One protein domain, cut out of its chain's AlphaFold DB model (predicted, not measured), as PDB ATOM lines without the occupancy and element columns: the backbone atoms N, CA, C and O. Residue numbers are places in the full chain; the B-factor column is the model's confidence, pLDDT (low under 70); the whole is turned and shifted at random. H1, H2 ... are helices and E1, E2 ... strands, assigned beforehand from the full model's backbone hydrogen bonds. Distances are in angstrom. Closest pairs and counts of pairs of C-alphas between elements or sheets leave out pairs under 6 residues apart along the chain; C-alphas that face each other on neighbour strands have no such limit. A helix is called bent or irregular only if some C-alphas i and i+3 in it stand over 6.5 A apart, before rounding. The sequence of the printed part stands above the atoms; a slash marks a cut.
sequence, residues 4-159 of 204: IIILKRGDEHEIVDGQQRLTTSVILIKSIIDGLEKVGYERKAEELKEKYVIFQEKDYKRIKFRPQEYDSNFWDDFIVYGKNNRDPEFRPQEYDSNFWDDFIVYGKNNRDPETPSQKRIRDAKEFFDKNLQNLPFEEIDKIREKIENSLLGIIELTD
ATOM      1  N   ILE A   4      11.510  53.145  32.249       78.00
ATOM      2  CA  ILE A   4      12.454  52.319  33.013       78.00
ATOM      3  C   ILE A   4      12.959  53.180  34.167       78.00
ATOM      4  O   ILE A   4      13.366  54.323  33.947       78.00
ATOM      5  N   ILE A   5      12.901  52.649  35.389       78.62
ATOM      6  CA  ILE A   5      13.454  53.321  36.569       78.62
ATOM      7  C   ILE A   5      14.845  52.753  36.815       78.62
ATOM      8  O   ILE A   5      15.004  51.536  36.944       78.62
ATOM      9  N   ILE A   6      15.834  53.637  36.893       80.88
ATOM     10  CA  ILE A   6      17.228  53.289  37.139       80.88
ATOM     11  C   ILE A   6      17.695  54.020  38.393       80.88
ATOM     12  O   ILE A   6      17.533  55.232  38.504       80.88
ATOM     13  N   LEU A   7      18.285  53.282  39.326       79.00
ATOM     14  CA  LEU A   7      18.976  53.831  40.482       79.00
ATOM     15  C   LEU A   7      20.477  53.873  40.187       79.00
ATOM     16  O   LEU A   7      21.100  52.838  39.954       79.00
ATOM     17  N   LYS A   8      21.068  55.062  40.226       80.81
ATOM     18  CA  LYS A   8      22.501  55.269  40.039       80.81
ATOM     19  C   LYS A   8      23.245  55.171  41.368       80.81
ATOM     20  O   LYS A   8      22.917  55.874  42.323       80.81
ATOM     21  N   ARG A   9      24.276  54.325  41.421       74.38
ATOM     22  CA  ARG A   9      25.204  54.181  42.551       74.38
ATOM     23  C   ARG A   9      26.639  54.350  42.053       74.38
ATOM     24  O   ARG A   9      27.261  53.399  41.595       74.38
ATOM     25  N   GLY A  10      27.165  55.571  42.138       76.00
ATOM     26  CA  GLY A  10      28.469  55.890  41.546       76.00
ATOM     27  C   GLY A  10      28.426  55.728  40.024       76.00
ATOM     28  O   GLY A  10      27.604  56.374  39.372       76.00
ATOM     29  N   ASP A  11      29.277  54.849  39.488       71.19
ATOM     30  CA  ASP A  11      29.318  54.495  38.060       71.19
ATOM     31  C   ASP A  11      28.375  53.327  37.698       71.19
ATOM     32  O   ASP A  11      28.142  53.041  36.520       71.19
ATOM     33  N   GLU A  12      27.794  52.660  38.698       69.75
ATOM     34  CA  GLU A  12      26.875  51.541  38.502       69.75
ATOM     35  C   GLU A  12      25.416  52.000  38.411       69.75
ATOM     36  O   GLU A  12      24.993  52.979  39.031       69.75
ATOM     37  N   HIS A  13      24.627  51.251  37.641       75.00
ATOM     38  CA  HIS A  13      23.207  51.501  37.424       75.00
ATOM     39  C   HIS A  13      22.414  50.234  37.754       75.00
ATOM     40  O   HIS A  13      22.662  49.168  37.192       75.00
ATOM     41  N   GLU A  14      21.440  50.354  38.651       77.88
ATOM     42  CA  GLU A  14      20.553  49.276  39.081       77.88
ATOM     43  C   GLU A  14      19.152  49.509  38.500       77.88
ATOM     44  O   GLU A  14      18.557  50.569  38.692       77.88
ATOM     45  N   ILE A  15      18.600  48.531  37.777       73.56
ATOM     46  CA  ILE A  15      17.236  48.635  37.239       73.56
ATOM     47  C   ILE A  15      16.240  48.336  38.361       73.56
ATOM     48  O   ILE A  15      16.122  47.191  38.796       73.56
ATOM     49  N   VAL A  16      15.489  49.357  38.771       73.19
ATOM     50  CA  VAL A  16      14.468  49.282  39.828       73.19
ATOM     51  C   VAL A  16      13.126  48.811  39.266       73.19
ATOM     52  O   VAL A  16      12.417  48.038  39.906       73.19
ATOM     53  N   ASP A  17      12.787  49.240  38.046       76.50
ATOM     54  CA  ASP A  17      11.565  48.830  37.350       76.50
ATOM     55  C   ASP A  17      11.769  48.762  35.835       76.50
ATOM     56  O   ASP A  17      12.611  49.454  35.265       76.50
ATOM     57  N   GLY A  18      10.958  47.944  35.168       73.81
ATOM     58  CA  GLY A  18      11.014  47.732  33.723       73.81
ATOM     59  C   GLY A  18      11.824  46.506  33.302       73.81
ATOM     60  O   GLY A  18      11.926  46.250  32.102       73.81
ATOM     61  N   GLN A  19      12.323  45.698  34.250       74.50
ATOM     62  CA  GLN A  19      13.058  44.458  33.954       74.50
ATOM     63  C   GLN A  19      12.284  43.545  32.990       74.50
ATOM     64  O   GLN A  19      12.833  43.127  31.979       74.50
ATOM     65  N   GLN A  20      10.984  43.319  33.218       74.31
ATOM     66  CA  GLN A  20      10.163  42.475  32.337       74.31
ATOM     67  C   GLN A  20      10.056  43.017  30.899       74.31
ATOM     68  O   GLN A  20       9.997  42.239  29.944       74.31
ATOM     69  N   ARG A  21      10.049  44.348  30.722       78.25
ATOM     70  CA  ARG A  21      10.001  44.987  29.394       78.25
ATOM     71  C   ARG A  21      11.324  44.809  28.661       78.25
ATOM     72  O   ARG A  21      11.318  44.537  27.460       78.25
ATOM     73  N   LEU A  22      12.436  44.904  29.389       76.50
ATOM     74  CA  LEU A  22      13.766  44.656  28.846       76.50
ATOM     75  C   LEU A  22      13.932  43.180  28.465       76.50
ATOM     76  O   LEU A  22      14.276  42.892  27.323       76.50
ATOM     77  N   THR A  23      13.556  42.250  29.351       82.06
ATOM     78  CA  THR A  23      13.548  40.806  29.071       82.06
ATOM     79  C   THR A  23      12.754  40.488  27.808       82.06
ATOM     80  O   THR A  23      13.272  39.847  26.900       82.06
ATOM     81  N   THR A  24      11.520  40.987  27.700       83.00
ATOM     82  CA  THR A  24      10.664  40.733  26.530       83.00
ATOM     83  C   THR A  24      11.267  41.304  25.245       83.00
ATOM     84  O   THR A  24      11.243  40.642  24.209       83.00
ATOM     85  N   SER A  25      11.849  42.506  25.311       81.06
ATOM     86  CA  SER A  25      12.525  43.131  24.167       81.06
ATOM     87  C   SER A  25      13.717  42.302  23.691       81.06
ATOM     88  O   SER A  25      13.866  42.085  22.491       81.06
ATOM     89  N   VAL A  26      14.534  41.781  24.613       83.56
ATOM     90  CA  VAL A  26      15.684  40.939  24.256       83.56
ATOM     91  C   VAL A  26      15.237  39.599  23.663       83.56
ATOM     92  O   VAL A  26      15.812  39.170  22.666       83.56
ATOM     93  N   ILE A  27      14.173  38.975  24.186       84.44
ATOM     94  CA  ILE A  27      13.597  37.752  23.592       84.44
ATOM     95  C   ILE A  27      13.141  38.018  22.148       84.44
ATOM     96  O   ILE A  27      13.428  37.222  21.250       84.44
ATOM     97  N   LEU A  28      12.459  39.140  21.901       85.25
ATOM     98  CA  LEU A  28      12.026  39.527  20.559       85.25
ATOM     99  C   LEU A  28      13.222  39.751  19.623       85.25
ATOM    100  O   LEU A  28      13.245  39.192  18.529       85.25
ATOM    101  N   ILE A  29      14.242  40.491  20.065       85.31
ATOM    102  CA  ILE A  29      15.470  40.713  19.287       85.31
ATOM    103  C   ILE A  29      16.165  39.384  18.966       85.31
ATOM    104  O   ILE A  29      16.559  39.170  17.823       85.31
ATOM    105  N   LYS A  30      16.264  38.455  19.924       85.62
ATOM    106  CA  LYS A  30      16.827  37.122  19.665       85.62
ATOM    107  C   LYS A  30      16.007  36.340  18.639       85.62
ATOM    108  O   LYS A  30      16.577  35.700  17.767       85.62
ATOM    109  N   SER A  31      14.682  36.422  18.705       86.12
ATOM    110  CA  SER A  31      13.798  35.770  17.725       86.12
ATOM    111  C   SER A  31      13.998  36.336  16.313       86.12
ATOM    112  O   SER A  31      13.973  35.591  15.336       86.12
ATOM    113  N   ILE A  32      14.255  37.645  16.205       86.31
ATOM    114  CA  ILE A  32      14.638  38.298  14.946       86.31
ATOM    115  C   ILE A  32      15.980  37.747  14.453       86.31
ATOM    116  O   ILE A  32      16.054  37.311  13.311       86.31
ATOM    117  N   ILE A  33      17.010  37.712  15.308       85.56
ATOM    118  CA  ILE A  33      18.342  37.172  14.978       85.56
ATOM    119  C   ILE A  33      18.232  35.733  14.452       85.56
ATOM    120  O   ILE A  33      18.708  35.456  13.355       85.56
ATOM    121  N   ASP A  34      17.523  34.850  15.162       84.56
ATOM    122  CA  ASP A  34      17.316  33.453  14.746       84.56
ATOM    123  C   ASP A  34      16.571  33.343  13.412       84.56
ATOM    124  O   ASP A  34      16.826  32.443  12.610       84.56
ATOM    125  N   GLY A  35      15.606  34.236  13.179       83.75
ATOM    126  CA  GLY A  35      14.906  34.339  11.904       83.75
ATOM    127  C   GLY A  35      15.863  34.690  10.766       83.75
ATOM    128  O   GLY A  35      15.841  34.030   9.730       83.75
ATOM    129  N   LEU A  36      16.737  35.679  10.980       84.88
ATOM    130  CA  LEU A  36      17.731  36.128  10.002       84.88
ATOM    131  C   LEU A  36      18.767  35.052   9.671       84.88
ATOM    132  O   LEU A  36      19.078  34.864   8.497       84.88
ATOM    133  N   GLU A  37      19.263  34.320  10.671       84.88
ATOM    134  CA  GLU A  37      20.177  33.189  10.460       84.88
ATOM    135  C   GLU A  37      19.526  32.128   9.561       84.88
ATOM    136  O   GLU A  37      20.112  31.699   8.570       84.88
ATOM    137  N   LYS A  38      18.264  31.767   9.836       83.62
ATOM    138  CA  LYS A  38      17.529  30.750   9.061       83.62
ATOM    139  C   LYS A  38      17.290  31.136   7.605       83.62
ATOM    140  O   LYS A  38      17.245  30.250   6.756       83.62
ATOM    141  N   VAL A  39      17.095  32.422   7.317       83.81
ATOM    142  CA  VAL A  39      16.859  32.917   5.950       83.81
ATOM    143  C   VAL A  39      18.146  33.333   5.222       83.81
ATOM    144  O   VAL A  39      18.073  33.842   4.108       83.81
ATOM    145  N   GLY A  40      19.324  33.095   5.817       84.75
ATOM    146  CA  GLY A  40      20.630  33.296   5.175       84.75
ATOM    147  C   GLY A  40      21.232  34.698   5.328       84.75
ATOM    148  O   GLY A  40      22.193  35.031   4.639       84.75
ATOM    149  N   TYR A  41      20.712  35.529   6.234       86.44
ATOM    150  CA  TYR A  41      21.245  36.866   6.538       86.44
ATOM    151  C   TYR A  41      22.254  36.834   7.700       86.44
ATOM    152  O   TYR A  41      22.213  37.680   8.595       86.44
ATOM    153  N   GLU A  42      23.186  35.878   7.681       87.12
ATOM    154  CA  GLU A  42      24.142  35.601   8.771       87.12
ATOM    155  C   GLU A  42      24.925  36.844   9.213       87.12
ATOM    156  O   GLU A  42      24.981  37.161  10.398       87.12
ATOM    157  N   ARG A  43      25.445  37.627   8.257       89.06
ATOM    158  CA  ARG A  43      26.183  38.864   8.561       89.06
ATOM    159  C   ARG A  43      25.341  39.856   9.366       89.06
ATOM    160  O   ARG A  43      25.846  40.498  10.279       89.06
ATOM    161  N   LYS A  44      24.053  39.989   9.028       85.38
ATOM    162  CA  LYS A  44      23.151  40.911   9.725       85.38
ATOM    163  C   LYS A  44      22.750  40.375  11.094       85.38
ATOM    164  O   LYS A  44      22.628  41.152  12.035       85.38
ATOM    165  N   ALA A  45      22.548  39.064  11.199       85.12
ATOM    166  CA  ALA A  45      22.280  38.400  12.463       85.12
ATOM    167  C   ALA A  45      23.433  38.608  13.457       85.12
ATOM    168  O   ALA A  45      23.176  39.019  14.588       85.12
ATOM    169  N   GLU A  46      24.682  38.433  13.015       85.88
ATOM    170  CA  GLU A  46      25.860  38.632  13.863       85.88
ATOM    171  C   GLU A  46      26.008  40.100  14.296       85.88
ATOM    172  O   GLU A  46      26.137  40.367  15.488       85.88
ATOM    173  N   GLU A  47      25.838  41.066  13.378       85.62
ATOM    174  CA  GLU A  47      25.813  42.503  13.719       85.62
ATOM    175  C   GLU A  47      24.802  42.810  14.846       85.62
ATOM    176  O   GLU A  47      25.079  43.578  15.769       85.62
ATOM    177  N   LEU A  48      23.601  42.226  14.782       81.81
ATOM    178  CA  LEU A  48      22.563  42.437  15.795       81.81
ATOM    179  C   LEU A  48      22.864  41.700  17.102       81.81
ATOM    180  O   LEU A  48      22.583  42.230  18.180       81.81
ATOM    181  N   LYS A  49      23.455  40.509  17.027       82.00
ATOM    182  CA  LYS A  49      23.891  39.736  18.190       82.00
ATOM    183  C   LYS A  49      24.951  40.505  18.973       82.00
ATOM    184  O   LYS A  49      24.765  40.730  20.172       82.00
ATOM    185  N   GLU A  50      25.973  41.014  18.292       80.75
ATOM    186  CA  GLU A  50      26.998  41.895  18.857       80.75
ATOM    187  C   GLU A  50      26.420  43.208  19.381       80.75
ATOM    188  O   GLU A  50      26.890  43.739  20.383       80.75
ATOM    189  N   LYS A  51      25.375  43.756  18.755       81.44
ATOM    190  CA  LYS A  51      24.754  45.005  19.218       81.44
ATOM    191  C   LYS A  51      23.922  44.814  20.486       81.44
ATOM    192  O   LYS A  51      24.012  45.654  21.384       81.44
ATOM    193  N   TYR A  52      23.166  43.724  20.610       76.69
ATOM    194  CA  TYR A  52      22.111  43.598  21.627       76.69
ATOM    195  C   TYR A  52      22.296  42.492  22.657       76.69
ATOM    196  O   TYR A  52      21.801  42.625  23.774       76.69
ATOM    197  N   VAL A  53      22.981  41.408  22.304       72.69
ATOM    198  CA  VAL A  53      23.032  40.197  23.132       72.69
ATOM    199  C   VAL A  53      24.396  40.040  23.791       72.69
ATOM    200  O   VAL A  53      24.461  39.660  24.961       72.69
ATOM    201  N   ILE A  54      25.478  40.378  23.081       76.12
ATOM    202  CA  ILE A  54      26.851  40.089  23.519       76.12
ATOM    203  C   ILE A  54      27.759  41.324  23.471       76.12
ATOM    204  O   ILE A  54      27.562  42.230  22.667       76.12
ATOM    205  N   PHE A  55      28.746  41.372  24.356       70.94
ATOM    206  CA  PHE A  55      29.915  42.239  24.291       70.94
ATOM    207  C   PHE A  55      31.108  41.388  23.865       70.94
ATOM    208  O   PHE A  55      31.405  40.381  24.508       70.94
ATOM    209  N   GLN A  56      31.784  41.806  22.800       75.69
ATOM    210  CA  GLN A  56      33.044  41.206  22.389       75.69
ATOM    211  C   GLN A  56      34.182  41.827  23.207       75.69
ATOM    212  O   GLN A  56      34.430  43.031  23.111       75.69
ATOM    213  N   GLU A  57      34.871  41.012  24.004       74.38
ATOM    214  CA  GLU A  57      36.162  41.358  24.601       74.38
ATOM    215  C   GLU A  57      37.304  40.667  23.844       74.38
ATOM    216  O   GLU A  57      37.076  39.931  22.881       74.38
ATOM    217  N   LYS A  58      38.554  40.953  24.236       74.44
ATOM    218  CA  LYS A  58      39.749  40.498  23.506       74.44
ATOM    219  C   LYS A  58      39.792  38.983  23.312       74.44
ATOM    220  O   LYS A  58      40.059  38.539  22.204       74.44
ATOM    221  N   ASP A  59      39.494  38.230  24.371       73.25
ATOM    222  CA  ASP A  59      39.675  36.772  24.404       73.25
ATOM    223  C   ASP A  59      38.386  36.012  24.761       73.25
ATOM    224  O   ASP A  59      38.413  34.797  24.951       73.25
ATOM    225  N   TYR A  60      37.265  36.720  24.938       65.25
ATOM    226  CA  TYR A  60      35.993  36.119  25.336       65.25
ATOM    227  C   TYR A  60      34.796  37.014  24.994       65.25
ATOM    228  O   TYR A  60      34.926  38.219  24.772       65.25
ATOM    229  N   LYS A  61      33.606  36.413  24.990       67.56
ATOM    230  CA  LYS A  61      32.315  37.091  24.833       67.56
ATOM    231  C   LYS A  61      31.602  37.159  26.178       67.56
ATOM    232  O   LYS A  61      31.556  36.178  26.922       67.56
ATOM    233  N   ARG A  62      31.011  38.315  26.486       68.00
ATOM    234  CA  ARG A  62      30.189  38.539  27.687       68.00
ATOM    235  C   ARG A  62      28.740  38.822  27.301       68.00
ATOM    236  O   ARG A  62      28.481  39.508  26.323       68.00
ATOM    237  N   ILE A  63      27.777  38.336  28.078       67.62
ATOM    238  CA  ILE A  63      26.346  38.584  27.832       67.62
ATOM    239  C   ILE A  63      25.955  39.986  28.320       67.62
ATOM    240  O   ILE A  63      26.296  40.380  29.435       67.62
ATOM    241  N   LYS A  64      25.218  40.734  27.489       71.44
ATOM    242  CA  LYS A  64      24.778  42.116  27.764       71.44
ATOM    243  C   LYS A  64      23.679  42.207  28.812       71.44
ATOM    244  O   LYS A  64      23.629  43.172  29.567       71.44
ATOM    245  N   PHE A  65      22.784  41.226  28.827       72.88
ATOM    246  CA  PHE A  65      21.613  41.220  29.691       72.88
ATOM    247  C   PHE A  65      21.266  39.799  30.131       72.88
ATOM    248  O   PHE A  65      21.137  38.898  29.299       72.88
ATOM    249  N   ARG A  66      21.051  39.632  31.437       70.38
ATOM    250  CA  ARG A  66      20.470  38.430  32.033       70.38
ATOM    251  C   ARG A  66      19.290  38.825  32.931       70.38
ATOM    252  O   ARG A  66      19.354  39.871  33.583       70.38
ATOM    253  N   PRO A  67      18.210  38.026  32.962       69.62
ATOM    254  CA  PRO A  67      17.163  38.142  33.972       69.62
ATOM    255  C   PRO A  67      17.712  37.749  35.357       69.62
ATOM    256  O   PRO A  67      18.903  37.476  35.502       69.62
ATOM    257  N   GLN A  68      16.854  37.730  36.382       67.00
ATOM    258  CA  GLN A  68      17.261  37.330  37.736       67.00
ATOM    259  C   GLN A  68      17.995  35.980  37.759       67.00
ATOM    260  O   GLN A  68      17.686  35.093  36.964       67.00
ATOM    261  N   GLU A  69      18.917  35.825  38.717       64.44
ATOM    262  CA  GLU A  69      19.838  34.681  38.837       64.44
ATOM    263  C   GLU A  69      19.148  33.311  38.761       64.44
ATOM    264  O   GLU A  69      19.662  32.399  38.129       64.44
ATOM    265  N   TYR A  70      17.937  33.163  39.302       62.22
ATOM    266  CA  TYR A  70      17.191  31.897  39.225       62.22
ATOM    267  C   TYR A  70      16.830  31.453  37.795       62.22
ATOM    268  O   TYR A  70      16.617  30.265  37.546       62.22
ATOM    269  N   ASP A  71      16.755  32.390  36.848       67.00
ATOM    270  CA  ASP A  71      16.431  32.120  35.447       67.00
ATOM    271  C   ASP A  71      17.661  32.243  34.525       67.00
ATOM    272  O   ASP A  71      17.533  31.966  33.331       67.00
ATOM    273  N   SER A  72      18.841  32.632  35.036       67.81
ATOM    274  CA  SER A  72      20.043  32.908  34.223       67.81
ATOM    275  C   SER A  72      20.470  31.698  33.396       67.81
ATOM    276  O   SER A  72      20.733  31.808  32.204       67.81
ATOM    277  N   ASN A  73      20.441  30.522  34.011       68.19
ATOM    278  CA  ASN A  73      20.853  29.267  33.401       68.19
ATOM    279  C   ASN A  73      19.942  28.853  32.242       68.19
ATOM    280  O   ASN A  73      20.415  28.406  31.198       68.19
ATOM    281  N   PHE A  74      18.632  29.027  32.419       71.62
ATOM    282  CA  PHE A  74      17.643  28.778  31.373       71.62
ATOM    283  C   PHE A  74      17.730  29.831  30.261       71.62
ATOM    284  O   PHE A  74      17.632  29.512  29.077       71.62
ATOM    285  N   TRP A  75      17.935  31.094  30.639       74.81
ATOM    286  CA  TRP A  75      18.109  32.209  29.716       74.81
ATOM    287  C   TRP A  75      19.319  32.024  28.809       74.81
ATOM    288  O   TRP A  75      19.213  32.186  27.598       74.81
ATOM    289  N   ASP A  76      20.457  31.656  29.380       74.25
ATOM    290  CA  ASP A  76      21.687  31.443  28.638       74.25
ATOM    291  C   ASP A  76      21.513  30.333  27.594       74.25
ATOM    292  O   ASP A  76      21.801  30.543  26.415       74.25
ATOM    293  N   ASP A  77      20.948  29.191  27.991       70.19
ATOM    294  CA  ASP A  77      20.654  28.084  27.077       70.19
ATOM    295  C   ASP A  77      19.726  28.506  25.935       70.19
ATOM    296  O   ASP A  77      19.982  28.219  24.764       70.19
ATOM    297  N   PHE A  78      18.637  29.199  26.266       69.00
ATOM    298  CA  PHE A  78      17.541  29.396  25.325       69.00
ATOM    299  C   PHE A  78      17.645  30.682  24.498       69.00
ATOM    300  O   PHE A  78      17.152  30.737  23.371       69.00
ATOM    301  N   ILE A  79      18.275  31.723  25.045       73.62
ATOM    302  CA  ILE A  79      18.345  33.065  24.457       73.62
ATOM    303  C   ILE A  79      19.760  33.410  23.991       73.62
ATOM    304  O   ILE A  79      19.899  34.052  22.952       73.62
ATOM    305  N   VAL A  80      20.811  32.991  24.702       70.31
ATOM    306  CA  VAL A  80      22.194  33.339  24.328       70.31
ATOM    307  C   VAL A  80      22.772  32.318  23.351       70.31
ATOM    308  O   VAL A  80      23.184  32.693  22.253       70.31
ATOM    309  N   TYR A  81      22.777  31.040  23.728       68.56
ATOM    310  CA  TYR A  81      23.405  29.975  22.943       68.56
ATOM    311  C   TYR A  81      22.472  29.412  21.867       68.56
ATOM    312  O   TYR A  81      22.898  29.147  20.745       68.56
ATOM    313  N   GLY A  82      21.174  29.304  22.163       60.84
ATOM    314  CA  GLY A  82      20.205  28.712  21.245       60.84
ATOM    315  C   GLY A  82      20.350  27.187  21.138       60.84
ATOM    316  O   GLY A  82      21.144  26.558  21.831       60.84
ATOM    317  N   LYS A  83      19.543  26.560  20.270       52.38
ATOM    318  CA  LYS A  83      19.389  25.088  20.225       52.38
ATOM    319  C   LYS A  83      20.654  24.305  19.845       52.38
ATOM    320  O   LYS A  83      20.681  23.105  20.094       52.38
ATOM    321  N   ASN A  84      21.665  24.944  19.253       49.38
ATOM    322  CA  ASN A  84      22.845  24.272  18.714       49.38
ATOM    323  C   ASN A  84      24.125  25.020  19.127       49.38
ATOM    324  O   ASN A  84      24.425  26.067  18.566       49.38
ATOM    325  N   ASN A  85      24.886  24.409  20.040       53.19
ATOM    326  CA  ASN A  85      26.217  24.788  20.539       53.19
ATOM    327  C   ASN A  85      26.323  25.994  21.488       53.19
ATOM    328  O   ASN A  85      26.081  27.141  21.123       53.19
ATOM    329  N   ARG A  86      26.852  25.722  22.691       57.06
ATOM    330  CA  ARG A  86      27.525  26.741  23.502       57.06
ATOM    331  C   ARG A  86      28.928  26.973  22.937       57.06
ATOM    332  O   ARG A  86      29.699  26.026  22.802       57.06
ATOM    333  N   ASP A  87      29.228  28.220  22.595       58.56
ATOM    334  CA  ASP A  87      30.546  28.656  22.131       58.56
ATOM    335  C   ASP A  87      31.493  28.784  23.350       58.56
ATOM    336  O   ASP A  87      31.167  29.517  24.289       58.56
ATOM    337  N   PRO A  88      32.631  28.059  23.382       57.03
ATOM    338  CA  PRO A  88      33.573  28.073  24.503       57.03
ATOM    339  C   PRO A  88      34.221  29.446  24.752       57.03
ATOM    340  O   PRO A  88      34.819  29.646  25.808       57.03
ATOM    341  N   GLU A  89      34.088  30.405  23.831       59.12
ATOM    342  CA  GLU A  89      34.513  31.793  24.036       59.12
ATOM    343  C   GLU A  89      33.605  32.570  25.008       59.12
ATOM    344  O   GLU A  89      33.988  33.646  25.465       59.12
ATOM    345  N   PHE A  90      32.412  32.075  25.359       62.00
ATOM    346  CA  PHE A  90      31.567  32.724  26.367       62.00
ATOM    347  C   PHE A  90      32.010  32.351  27.775       62.00
ATOM    348  O   PHE A  90      31.877  31.201  28.187       62.00
ATOM    349  N   ARG A  91      32.463  33.334  28.561       57.81
ATOM    350  CA  ARG A  91      32.716  33.116  29.990       57.81
ATOM    351  C   ARG A  91      31.488  33.462  30.834       57.81
ATOM    352  O   ARG A  91      30.864  34.504  30.608       57.81
ATOM    353  N   PRO A  92      31.163  32.647  31.852       53.47
ATOM    354  CA  PRO A  92      30.258  33.084  32.904       53.47
ATOM    355  C   PRO A  92      30.937  34.187  33.722       53.47
ATOM    356  O   PRO A  92      32.165  34.273  33.783       53.47
ATOM    357  N   GLN A  93      30.147  35.001  34.413       51.81
ATOM    358  CA  GLN A  93      30.692  35.739  35.551       51.81
ATOM    359  C   GLN A  93      31.010  34.778  36.708       51.81
ATOM    360  O   GLN A  93      30.409  33.713  36.817       51.81
ATOM    361  N   GLU A  94      31.952  35.176  37.567       47.31
ATOM    362  CA  GLU A  94      32.623  34.359  38.599       47.31
ATOM    363  C   GLU A  94      31.704  33.579  39.566       47.31
ATOM    364  O   GLU A  94      32.158  32.623  40.185       47.31
ATOM    365  N   TYR A  95      30.416  33.921  39.667       43.47
ATOM    366  CA  TYR A  95      29.444  33.255  40.548       43.47
ATOM    367  C   TYR A  95      28.841  31.948  39.991       43.47
ATOM    368  O   TYR A  95      28.088  31.279  40.694       43.47
ATOM    369  N   ASP A  96      29.165  31.560  38.753       45.66
ATOM    370  CA  ASP A  96      28.488  30.475  38.018       45.66
ATOM    371  C   ASP A  96      29.336  29.190  37.863       45.66
ATOM    372  O   ASP A  96      29.073  28.361  36.990       45.66
ATOM    373  N   SER A  97      30.386  28.997  38.672       45.41
ATOM    374  CA  SER A  97      31.314  27.856  38.523       45.41
ATOM    375  C   SER A  97      30.624  26.490  38.638       45.41
ATOM    376  O   SER A  97      30.877  25.606  37.825       45.41
ATOM    377  N   ASN A  98      29.677  26.340  39.571       45.91
ATOM    378  CA  ASN A  98      28.950  25.080  39.779       45.91
ATOM    379  C   ASN A  98      28.055  24.707  38.581       45.91
ATOM    380  O   ASN A  98      27.782  23.535  38.334       45.91
ATOM    381  N   PHE A  99      27.604  25.701  37.813       46.22
ATOM    382  CA  PHE A  99      26.777  25.499  36.628       46.22
ATOM    383  C   PHE A  99      27.589  25.038  35.407       46.22
ATOM    384  O   PHE A  99      27.097  24.262  34.579       46.22
ATOM    385  N   TRP A 100      28.836  25.498  35.297       42.03
ATOM    386  CA  TRP A 100      29.761  25.056  34.253       42.03
ATOM    387  C   TRP A 100      30.098  23.578  34.381       42.03
ATOM    388  O   TRP A 100      30.080  22.867  33.371       42.03
ATOM    389  N   ASP A 101      30.301  23.118  35.613       43.34
ATOM    390  CA  ASP A 101      30.566  21.714  35.907       43.34
ATOM    391  C   ASP A 101      29.358  20.840  35.545       43.34
ATOM    392  O   ASP A 101      29.502  19.876  34.794       43.34
ATOM    393  N   ASP A 102      28.140  21.219  35.946       46.66
ATOM    394  CA  ASP A 102      26.955  20.398  35.675       46.66
ATOM    395  C   ASP A 102      26.607  20.277  34.176       46.66
ATOM    396  O   ASP A 102      26.038  19.275  33.736       46.66
ATOM    397  N   PHE A 103      26.928  21.276  33.350       40.59
ATOM    398  CA  PHE A 103      26.534  21.272  31.936       40.59
ATOM    399  C   PHE A 103      27.614  20.715  31.000       40.59
ATOM    400  O   PHE A 103      27.290  19.908  30.125       40.59
ATOM    401  N   ILE A 104      28.886  21.101  31.184       46.34
ATOM    402  CA  ILE A 104      29.993  20.560  30.376       46.34
ATOM    403  C   ILE A 104      30.219  19.079  30.695       46.34
ATOM    404  O   ILE A 104      30.518  18.306  29.786       46.34
ATOM    405  N   VAL A 105      30.026  18.662  31.953       40.88
ATOM    406  CA  VAL A 105      30.261  17.272  32.371       40.88
ATOM    407  C   VAL A 105      29.048  16.369  32.106       40.88
ATOM    408  O   VAL A 105      29.248  15.212  31.735       40.88
ATOM    409  N   TYR A 106      27.800  16.859  32.223       41.19
ATOM    410  CA  TYR A 106      26.599  16.006  32.090       41.19
ATOM    411  C   TYR A 106      25.751  16.210  30.819       41.19
ATOM    412  O   TYR A 106      24.777  15.480  30.628       41.19
ATOM    413  N   GLY A 107      26.094  17.145  29.923       40.06
ATOM    414  CA  GLY A 107      25.577  17.175  28.544       40.06
ATOM    415  C   GLY A 107      24.059  17.361  28.382       40.06
ATOM    416  O   GLY A 107      23.486  16.922  27.382       40.06
ATOM    417  N   LYS A 108      23.374  17.990  29.346       45.31
ATOM    418  CA  LYS A 108      21.923  18.238  29.269       45.31
ATOM    419  C   LYS A 108      21.591  19.349  28.271       45.31
ATOM    420  O   LYS A 108      21.397  20.493  28.659       45.31
ATOM    421  N   ASN A 109      21.434  19.017  26.995       50.25
ATOM    422  CA  ASN A 109      20.853  19.960  26.040       50.25
ATOM    423  C   ASN A 109      19.367  20.199  26.343       50.25
ATOM    424  O   ASN A 109      18.603  19.249  26.502       50.25
ATOM    425  N   ASN A 110      18.969  21.477  26.334       55.47
ATOM    426  CA  ASN A 110      17.580  21.938  26.344       55.47
ATOM    427  C   ASN A 110      16.800  21.537  27.615       55.47
ATOM    428  O   ASN A 110      15.987  20.612  27.603       55.47
ATOM    429  N   ARG A 111      17.050  22.250  28.722       63.50
ATOM    430  CA  ARG A 111      16.309  22.057  29.977       63.50
ATOM    431  C   ARG A 111      14.833  22.408  29.808       63.50
ATOM    432  O   ARG A 111      14.493  23.460  29.269       63.50
ATOM    433  N   ASP A 112      13.965  21.537  30.314       70.06
ATOM    434  CA  ASP A 112      12.564  21.883  30.518       70.06
ATOM    435  C   ASP A 112      12.453  23.009  31.557       70.06
ATOM    436  O   ASP A 112      13.256  23.062  32.489       70.06
ATOM    437  N   PRO A 113      11.483  23.929  31.419       75.81
ATOM    438  CA  PRO A 113      11.284  24.981  32.400       75.81
ATOM    439  C   PRO A 113      10.831  24.381  33.733       75.81
ATOM    440  O   PRO A 113       9.772  23.759  33.828       75.81
ATOM    441  N   GLU A 114      11.613  24.634  34.770       78.25
ATOM    442  CA  GLU A 114      11.379  24.201  36.146       78.25
ATOM    443  C   GLU A 114      10.557  25.238  36.926       78.25
ATOM    444  O   GLU A 114       9.884  24.906  37.901       78.25
ATOM    445  N   THR A 115      10.556  26.500  36.473       78.44
ATOM    446  CA  THR A 115       9.816  27.596  37.116       78.44
ATOM    447  C   THR A 115       8.733  28.187  36.203       78.44
ATOM    448  O   THR A 115       8.858  28.182  34.971       78.44
ATOM    449  N   PRO A 116       7.668  28.797  36.769       81.69
ATOM    450  CA  PRO A 116       6.701  29.561  35.981       81.69
ATOM    451  C   PRO A 116       7.336  30.702  35.173       81.69
ATOM    452  O   PRO A 116       6.780  31.112  34.156       81.69
ATOM    453  N   SER A 117       8.472  31.239  35.628       76.44
ATOM    454  CA  SER A 117       9.204  32.300  34.935       76.44
ATOM    455  C   SER A 117       9.915  31.777  33.691       76.44
ATOM    456  O   SER A 117       9.682  32.294  32.600       76.44
ATOM    457  N   GLN A 118      10.650  30.670  33.819       81.00
ATOM    458  CA  GLN A 118      11.272  29.969  32.691       81.00
ATOM    459  C   GLN A 118      10.228  29.552  31.653       81.00
ATOM    460  O   GLN A 118      10.425  29.744  30.453       81.00
ATOM    461  N   LYS A 119       9.058  29.080  32.109       82.19
ATOM    462  CA  LYS A 119       7.939  28.772  31.215       82.19
ATOM    463  C   LYS A 119       7.487  30.002  30.424       82.19
ATOM    464  O   LYS A 119       7.347  29.912  29.213       82.19
ATOM    465  N   ARG A 120       7.328  31.167  31.067       82.31
ATOM    466  CA  ARG A 120       6.988  32.418  30.361       82.31
ATOM    467  C   ARG A 120       8.058  32.840  29.355       82.31
ATOM    468  O   ARG A 120       7.699  33.306  28.280       82.31
ATOM    469  N   ILE A 121       9.343  32.683  29.687       81.44
ATOM    470  CA  ILE A 121      10.454  32.985  28.768       81.44
ATOM    471  C   ILE A 121      10.355  32.097  27.523       81.44
ATOM    472  O   ILE A 121      10.381  32.613  26.404       81.44
ATOM    473  N   ARG A 122      10.174  30.783  27.714       82.94
ATOM    474  CA  ARG A 122       9.988  29.825  26.617       82.94
ATOM    475  C   ARG A 122       8.778  30.176  25.763       82.94
ATOM    476  O   ARG A 122       8.914  30.339  24.556       82.94
ATOM    477  N   ASP A 123       7.617  30.333  26.394       84.94
ATOM    478  CA  ASP A 123       6.352  30.572  25.704       84.94
ATOM    479  C   ASP A 123       6.405  31.895  24.904       84.94
ATOM    480  O   ASP A 123       5.912  31.965  23.779       84.94
ATOM    481  N   ALA A 124       7.058  32.940  25.434       85.44
ATOM    482  CA  ALA A 124       7.261  34.206  24.725       85.44
ATOM    483  C   ALA A 124       8.171  34.055  23.498       85.44
ATOM    484  O   ALA A 124       7.873  34.592  22.430       85.44
ATOM    485  N   LYS A 125       9.272  33.312  23.629       85.44
ATOM    486  CA  LYS A 125      10.193  33.041  22.521       85.44
ATOM    487  C   LYS A 125       9.527  32.208  21.428       85.44
ATOM    488  O   LYS A 125       9.602  32.575  20.262       85.44
ATOM    489  N   GLU A 126       8.813  31.146  21.796       86.88
ATOM    490  CA  GLU A 126       8.037  30.328  20.855       86.88
ATOM    491  C   GLU A 126       6.960  31.151  20.141       86.88
ATOM    492  O   GLU A 126       6.763  31.013  18.931       86.88
ATOM    493  N   PHE A 127       6.288  32.047  20.870       90.94
ATOM    494  CA  PHE A 127       5.333  32.982  20.291       90.94
ATOM    495  C   PHE A 127       5.992  33.873  19.231       90.94
ATOM    496  O   PHE A 127       5.482  33.958  18.112       90.94
ATOM    497  N   PHE A 128       7.117  34.524  19.536       89.31
ATOM    498  CA  PHE A 128       7.783  35.400  18.571       89.31
ATOM    499  C   PHE A 128       8.358  34.632  17.383       89.31
ATOM    500  O   PHE A 128       8.114  35.041  16.251       89.31
ATOM    501  N   ASP A 129       9.017  33.494  17.605       86.38
ATOM    502  CA  ASP A 129       9.547  32.649  16.531       86.38
ATOM    503  C   ASP A 129       8.456  32.256  15.534       86.38
ATOM    504  O   ASP A 129       8.633  32.399  14.324       86.38
ATOM    505  N   LYS A 130       7.294  31.822  16.037       90.38
ATOM    506  CA  LYS A 130       6.156  31.429  15.200       90.38
ATOM    507  C   LYS A 130       5.591  32.599  14.393       90.38
ATOM    508  O   LYS A 130       5.188  32.416  13.245       90.38
ATOM    509  N   ASN A 131       5.515  33.788  14.990       89.38
ATOM    510  CA  ASN A 131       4.978  34.969  14.315       89.38
ATOM    511  C   ASN A 131       5.966  35.543  13.289       89.38
ATOM    512  O   ASN A 131       5.538  35.976  12.224       89.38
ATOM    513  N   LEU A 132       7.268  35.508  13.577       87.06
ATOM    514  CA  LEU A 132       8.309  36.019  12.682       87.06
ATOM    515  C   LEU A 132       8.621  35.060  11.528       87.06
ATOM    516  O   LEU A 132       8.925  35.529  10.438       87.06
ATOM    517  N   GLN A 133       8.486  33.741  11.717       83.19
ATOM    518  CA  GLN A 133       8.750  32.739  10.668       83.19
ATOM    519  C   GLN A 133       7.943  32.942   9.379       83.19
ATOM    520  O   GLN A 133       8.382  32.507   8.320       83.19
ATOM    521  N   ASN A 134       6.769  33.569   9.468       79.69
ATOM    522  CA  ASN A 134       5.870  33.761   8.329       79.69
ATOM    523  C   ASN A 134       5.994  35.151   7.685       79.69
ATOM    524  O   ASN A 134       5.222  35.465   6.779       79.69
ATOM    525  N   LEU A 135       6.908  35.998   8.163       84.25
ATOM    526  CA  LEU A 135       7.063  37.366   7.677       84.25
ATOM    527  C   LEU A 135       8.260  37.493   6.728       84.25
ATOM    528  O   LEU A 135       9.301  36.877   6.964       84.25
ATOM    529  N   PRO A 136       8.146  38.316   5.669       85.56
ATOM    530  CA  PRO A 136       9.286  38.657   4.834       85.56
ATOM    531  C   PRO A 136      10.279  39.533   5.610       85.56
ATOM    532  O   PRO A 136       9.912  40.222   6.570       85.56
ATOM    533  N   PHE A 137      11.540  39.526   5.175       82.06
ATOM    534  CA  PHE A 137      12.631  40.250   5.833       82.06
ATOM    535  C   PHE A 137      12.311  41.738   6.031       82.06
ATOM    536  O   PHE A 137      12.578  42.284   7.097       82.06
ATOM    537  N   GLU A 138      11.673  42.383   5.054       84.50
ATOM    538  CA  GLU A 138      11.322  43.803   5.106       84.50
ATOM    539  C   GLU A 138      10.374  44.127   6.269       84.50
ATOM    540  O   GLU A 138      10.462  45.197   6.867       84.50
ATOM    541  N   GLU A 139       9.470  43.211   6.622       86.38
ATOM    542  CA  GLU A 139       8.571  43.391   7.766       86.38
ATOM    543  C   GLU A 139       9.292  43.127   9.094       86.38
ATOM    544  O   GLU A 139       9.078  43.852  10.067       86.38
ATOM    545  N   ILE A 140      10.197  42.146   9.130       83.62
ATOM    546  CA  ILE A 140      11.051  41.880  10.296       83.62
ATOM    547  C   ILE A 140      11.945  43.093  10.589       83.62
ATOM    548  O   ILE A 140      12.060  43.519  11.742       83.62
ATOM    549  N   ASP A 141      12.532  43.694   9.554       81.94
ATOM    550  CA  ASP A 141      13.396  44.863   9.693       81.94
ATOM    551  C   ASP A 141      12.612  46.096  10.162       81.94
ATOM    552  O   ASP A 141      13.045  46.785  11.085       81.94
ATOM    553  N   LYS A 142      11.383  46.306   9.664       85.56
ATOM    554  CA  LYS A 142      10.476  47.338  10.202       85.56
ATOM    555  C   LYS A 142      10.163  47.130  11.683       85.56
ATOM    556  O   LYS A 142      10.048  48.104  12.429       85.56
ATOM    557  N   ILE A 143       9.976  45.884  12.128       83.19
ATOM    558  CA  ILE A 143       9.748  45.578  13.549       83.19
ATOM    559  C   ILE A 143      10.993  45.942  14.362       83.19
ATOM    560  O   ILE A 143      10.863  46.633  15.374       83.19
ATOM    561  N   ARG A 144      12.189  45.550  13.904       81.50
ATOM    562  CA  ARG A 144      13.465  45.937  14.526       81.50
ATOM    563  C   ARG A 144      13.587  47.458  14.639       81.50
ATOM    564  O   ARG A 144      13.822  47.965  15.732       81.50
ATOM    565  N   GLU A 145      13.377  48.190  13.549       81.44
ATOM    566  CA  GLU A 145      13.464  49.654  13.540       81.44
ATOM    567  C   GLU A 145      12.463  50.307  14.494       81.44
ATOM    568  O   GLU A 145      12.797  51.277  15.172       81.44
ATOM    569  N   LYS A 146      11.241  49.775  14.600       81.62
ATOM    570  CA  LYS A 146      10.253  50.277  15.564       81.62
ATOM    571  C   LYS A 146      10.692  50.071  17.009       81.62
ATOM    572  O   LYS A 146      10.409  50.933  17.831       81.62
ATOM    573  N   ILE A 147      11.353  48.959  17.324       76.50
ATOM    574  CA  ILE A 147      11.903  48.697  18.663       76.50
ATOM    575  C   ILE A 147      13.021  49.702  18.957       76.50
ATOM    576  O   ILE A 147      12.990  50.344  20.005       76.50
ATOM    577  N   GLU A 148      13.950  49.892  18.016       70.00
ATOM    578  CA  GLU A 148      15.083  50.821  18.151       70.00
ATOM    579  C   GLU A 148      14.647  52.279  18.317       70.00
ATOM    580  O   GLU A 148      15.188  52.995  19.153       70.00
ATOM    581  N   ASN A 149      13.644  52.707  17.550       70.94
ATOM    582  CA  ASN A 149      13.145  54.082  17.569       70.94
ATOM    583  C   ASN A 149      12.036  54.308  18.602       70.94
ATOM    584  O   ASN A 149      11.474  55.403  18.694       70.94
ATOM    585  N   SER A 150      11.663  53.279  19.362       72.12
ATOM    586  CA  SER A 150      10.636  53.445  20.376       72.12
ATOM    587  C   SER A 150      11.161  54.299  21.529       72.12
ATOM    588  O   SER A 150      12.211  54.039  22.109       72.12
ATOM    589  N   LEU A 151      10.390  55.324  21.900       59.94
ATOM    590  CA  LEU A 151      10.715  56.156  23.054       59.94
ATOM    591  C   LEU A 151      10.648  55.323  24.342       59.94
ATOM    592  O   LEU A 151       9.591  54.795  24.728       59.94
ATOM    593  N   LEU A 152      11.804  55.218  24.989       67.88
ATOM    594  CA  LEU A 152      12.002  54.727  26.345       67.88
ATOM    595  C   LEU A 152      12.174  55.939  27.259       67.88
ATOM    596  O   LEU A 152      13.117  56.709  27.100       67.88
ATOM    597  N   GLY A 153      11.252  56.121  28.203       65.81
ATOM    598  CA  GLY A 153      11.428  57.119  29.254       65.81
ATOM    599  C   GLY A 153      12.377  56.560  30.304       65.81
ATOM    600  O   GLY A 153      12.026  55.594  30.972       65.81
ATOM    601  N   ILE A 154      13.569  57.124  30.451       75.50
ATOM    602  CA  ILE A 154      14.490  56.728  31.521       75.50
ATOM    603  C   ILE A 154      14.299  57.708  32.675       75.50
ATOM    604  O   ILE A 154      14.461  58.913  32.493       75.50
ATOM    605  N   ILE A 155      13.920  57.192  33.844       80.00
ATOM    606  CA  ILE A 155      13.920  57.954  35.094       80.00
ATOM    607  C   ILE A 155      15.144  57.500  35.879       80.00
ATOM    608  O   ILE A 155      15.143  56.413  36.454       80.00
ATOM    609  N   GLU A 156      16.194  58.316  35.843       80.88
ATOM    610  CA  GLU A 156      17.409  58.102  36.623       80.88
ATOM    611  C   GLU A 156      17.259  58.781  37.985       80.88
ATOM    612  O   GLU A 156      16.947  59.969  38.063       80.88
ATOM    613  N   LEU A 157      17.463  58.013  39.051       84.88
ATOM    614  CA  LEU A 157      17.352  58.454  40.437       84.88
ATOM    615  C   LEU A 157      18.652  58.130  41.168       84.88
ATOM    616  O   LEU A 157      19.274  57.100  40.916       84.88
ATOM    617  N   THR A 158      19.065  58.990  42.091       83.25
ATOM    618  CA  THR A 158      20.227  58.753  42.966       83.25
ATOM    619  C   THR A 158      19.804  58.363  44.381       83.25
ATOM    620  O   THR A 158      20.548  57.673  45.076       83.25
ATOM    621  N   ASP A 159      18.595  58.754  44.799       81.88
ATOM    622  CA  ASP A 159      18.020  58.399  46.094       81.88
ATOM    623  C   ASP A 159      17.158  57.134  45.998       81.88
ATOM    624  O   ASP A 159      16.213  57.022  45.212       81.88
TER     625      ASP A 159
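Overview. This is residues 4 to 159 of the 204 residues of the protein "DUF262 domain-containing protein" of Candidatus Cloacimonas sp. 4484_209 (UniProt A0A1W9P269). A long helix, H1, runs through the middle, with H2, H5 and H6 round it and H3 beside H5; at H1's first end lies a small sheet, E2 E1 E5, made from both ends of the printed part. E3 and E4 make a small hairpin near the end of H2, and H4 lies off to one side, near H3 and touching no helix. The printed part has 156 residues, with six named helices and five named strands in the order E1 E2 H1 H2 E3 E4 H3 H4 H5 H6 E5; the three-stranded sheet is mixed, the E3 E4 sheet antiparallel, and the class is mixed, helices and strands. The whole is compact, with a radius of gyration of the C-alphas of 16.4 A and spans of 45 by 44 by 37 A.

Along the chain. Find C-alpha 4 at (12.454, 52.319, 33.013), where E1, residues 4 to 9, begins; E2 follows at residues 12 to 17. H1, residues 19 to 38, runs 28.8 A from C-alpha 19 at (13.058, 44.458, 33.954). Next come H2, residues 42 to 52, E3, residues 54 to 56, and E4, residues 61 to 63. H3, residues 69 to 81, and H4, residues 94 to 106 and 20.4 A long, are irregular: C-alphas 70 and 73 are 7.4 A apart, C-alphas 95 and 98 8.2 A. H5, residues 116 to 132, spans 24.2 A; H6, residues 137 to 148, leads to E5, residues 153 to 157, ending at C-alpha 157 (17.352, 58.454, 40.437).

Arrangement. Begin at the hub, H1. It touches H2 in a helical hairpin, a shallow tilt of 13 degrees, opposite ways, the C-alphas of Ile 33 and Ala 45 being closest at 4.8 A. It touches H5 at a steep tilt of 42 degrees, the same way, with Ser 31 and Asp 129 closest, C-alphas 5.4 A apart. It touches H6 at a shallow tilt of 24 degrees, opposite ways; the closest C-alphas, of Ile 32 and Ile 140, are 6.9 A apart. H1, H3 and H5 form a bundle, helices side by side; H5 touches H3 with residues 117 to 122 alone, Asp 71 and Gln 118 having the closest C-alphas, 6.2 A. In the sheet, E1 is parallel to E5, with N 6 and O 155 2.9 A apart, and makes an antiparallel hairpin with E2, with N 7 and O 14 at 2.8 A. In the hairpin E3 and E4, N 55 and O 62 are 2.7 A apart. Every O i to N i+4 pair is within hydrogen-bond range in H1, H2, H5 and H6; in H3 6 of 9 are, in H4 7 of 9.

Size, cuts and confidence. The C-alphas farthest apart, of Gly 40 and Asp 159, are 48.1 A apart. The printed part has no cut; the link from H3 to H4, 12 residues, is long. Look for low confidence, pLDDT under 70, in 47 residues, among them 81 to 111.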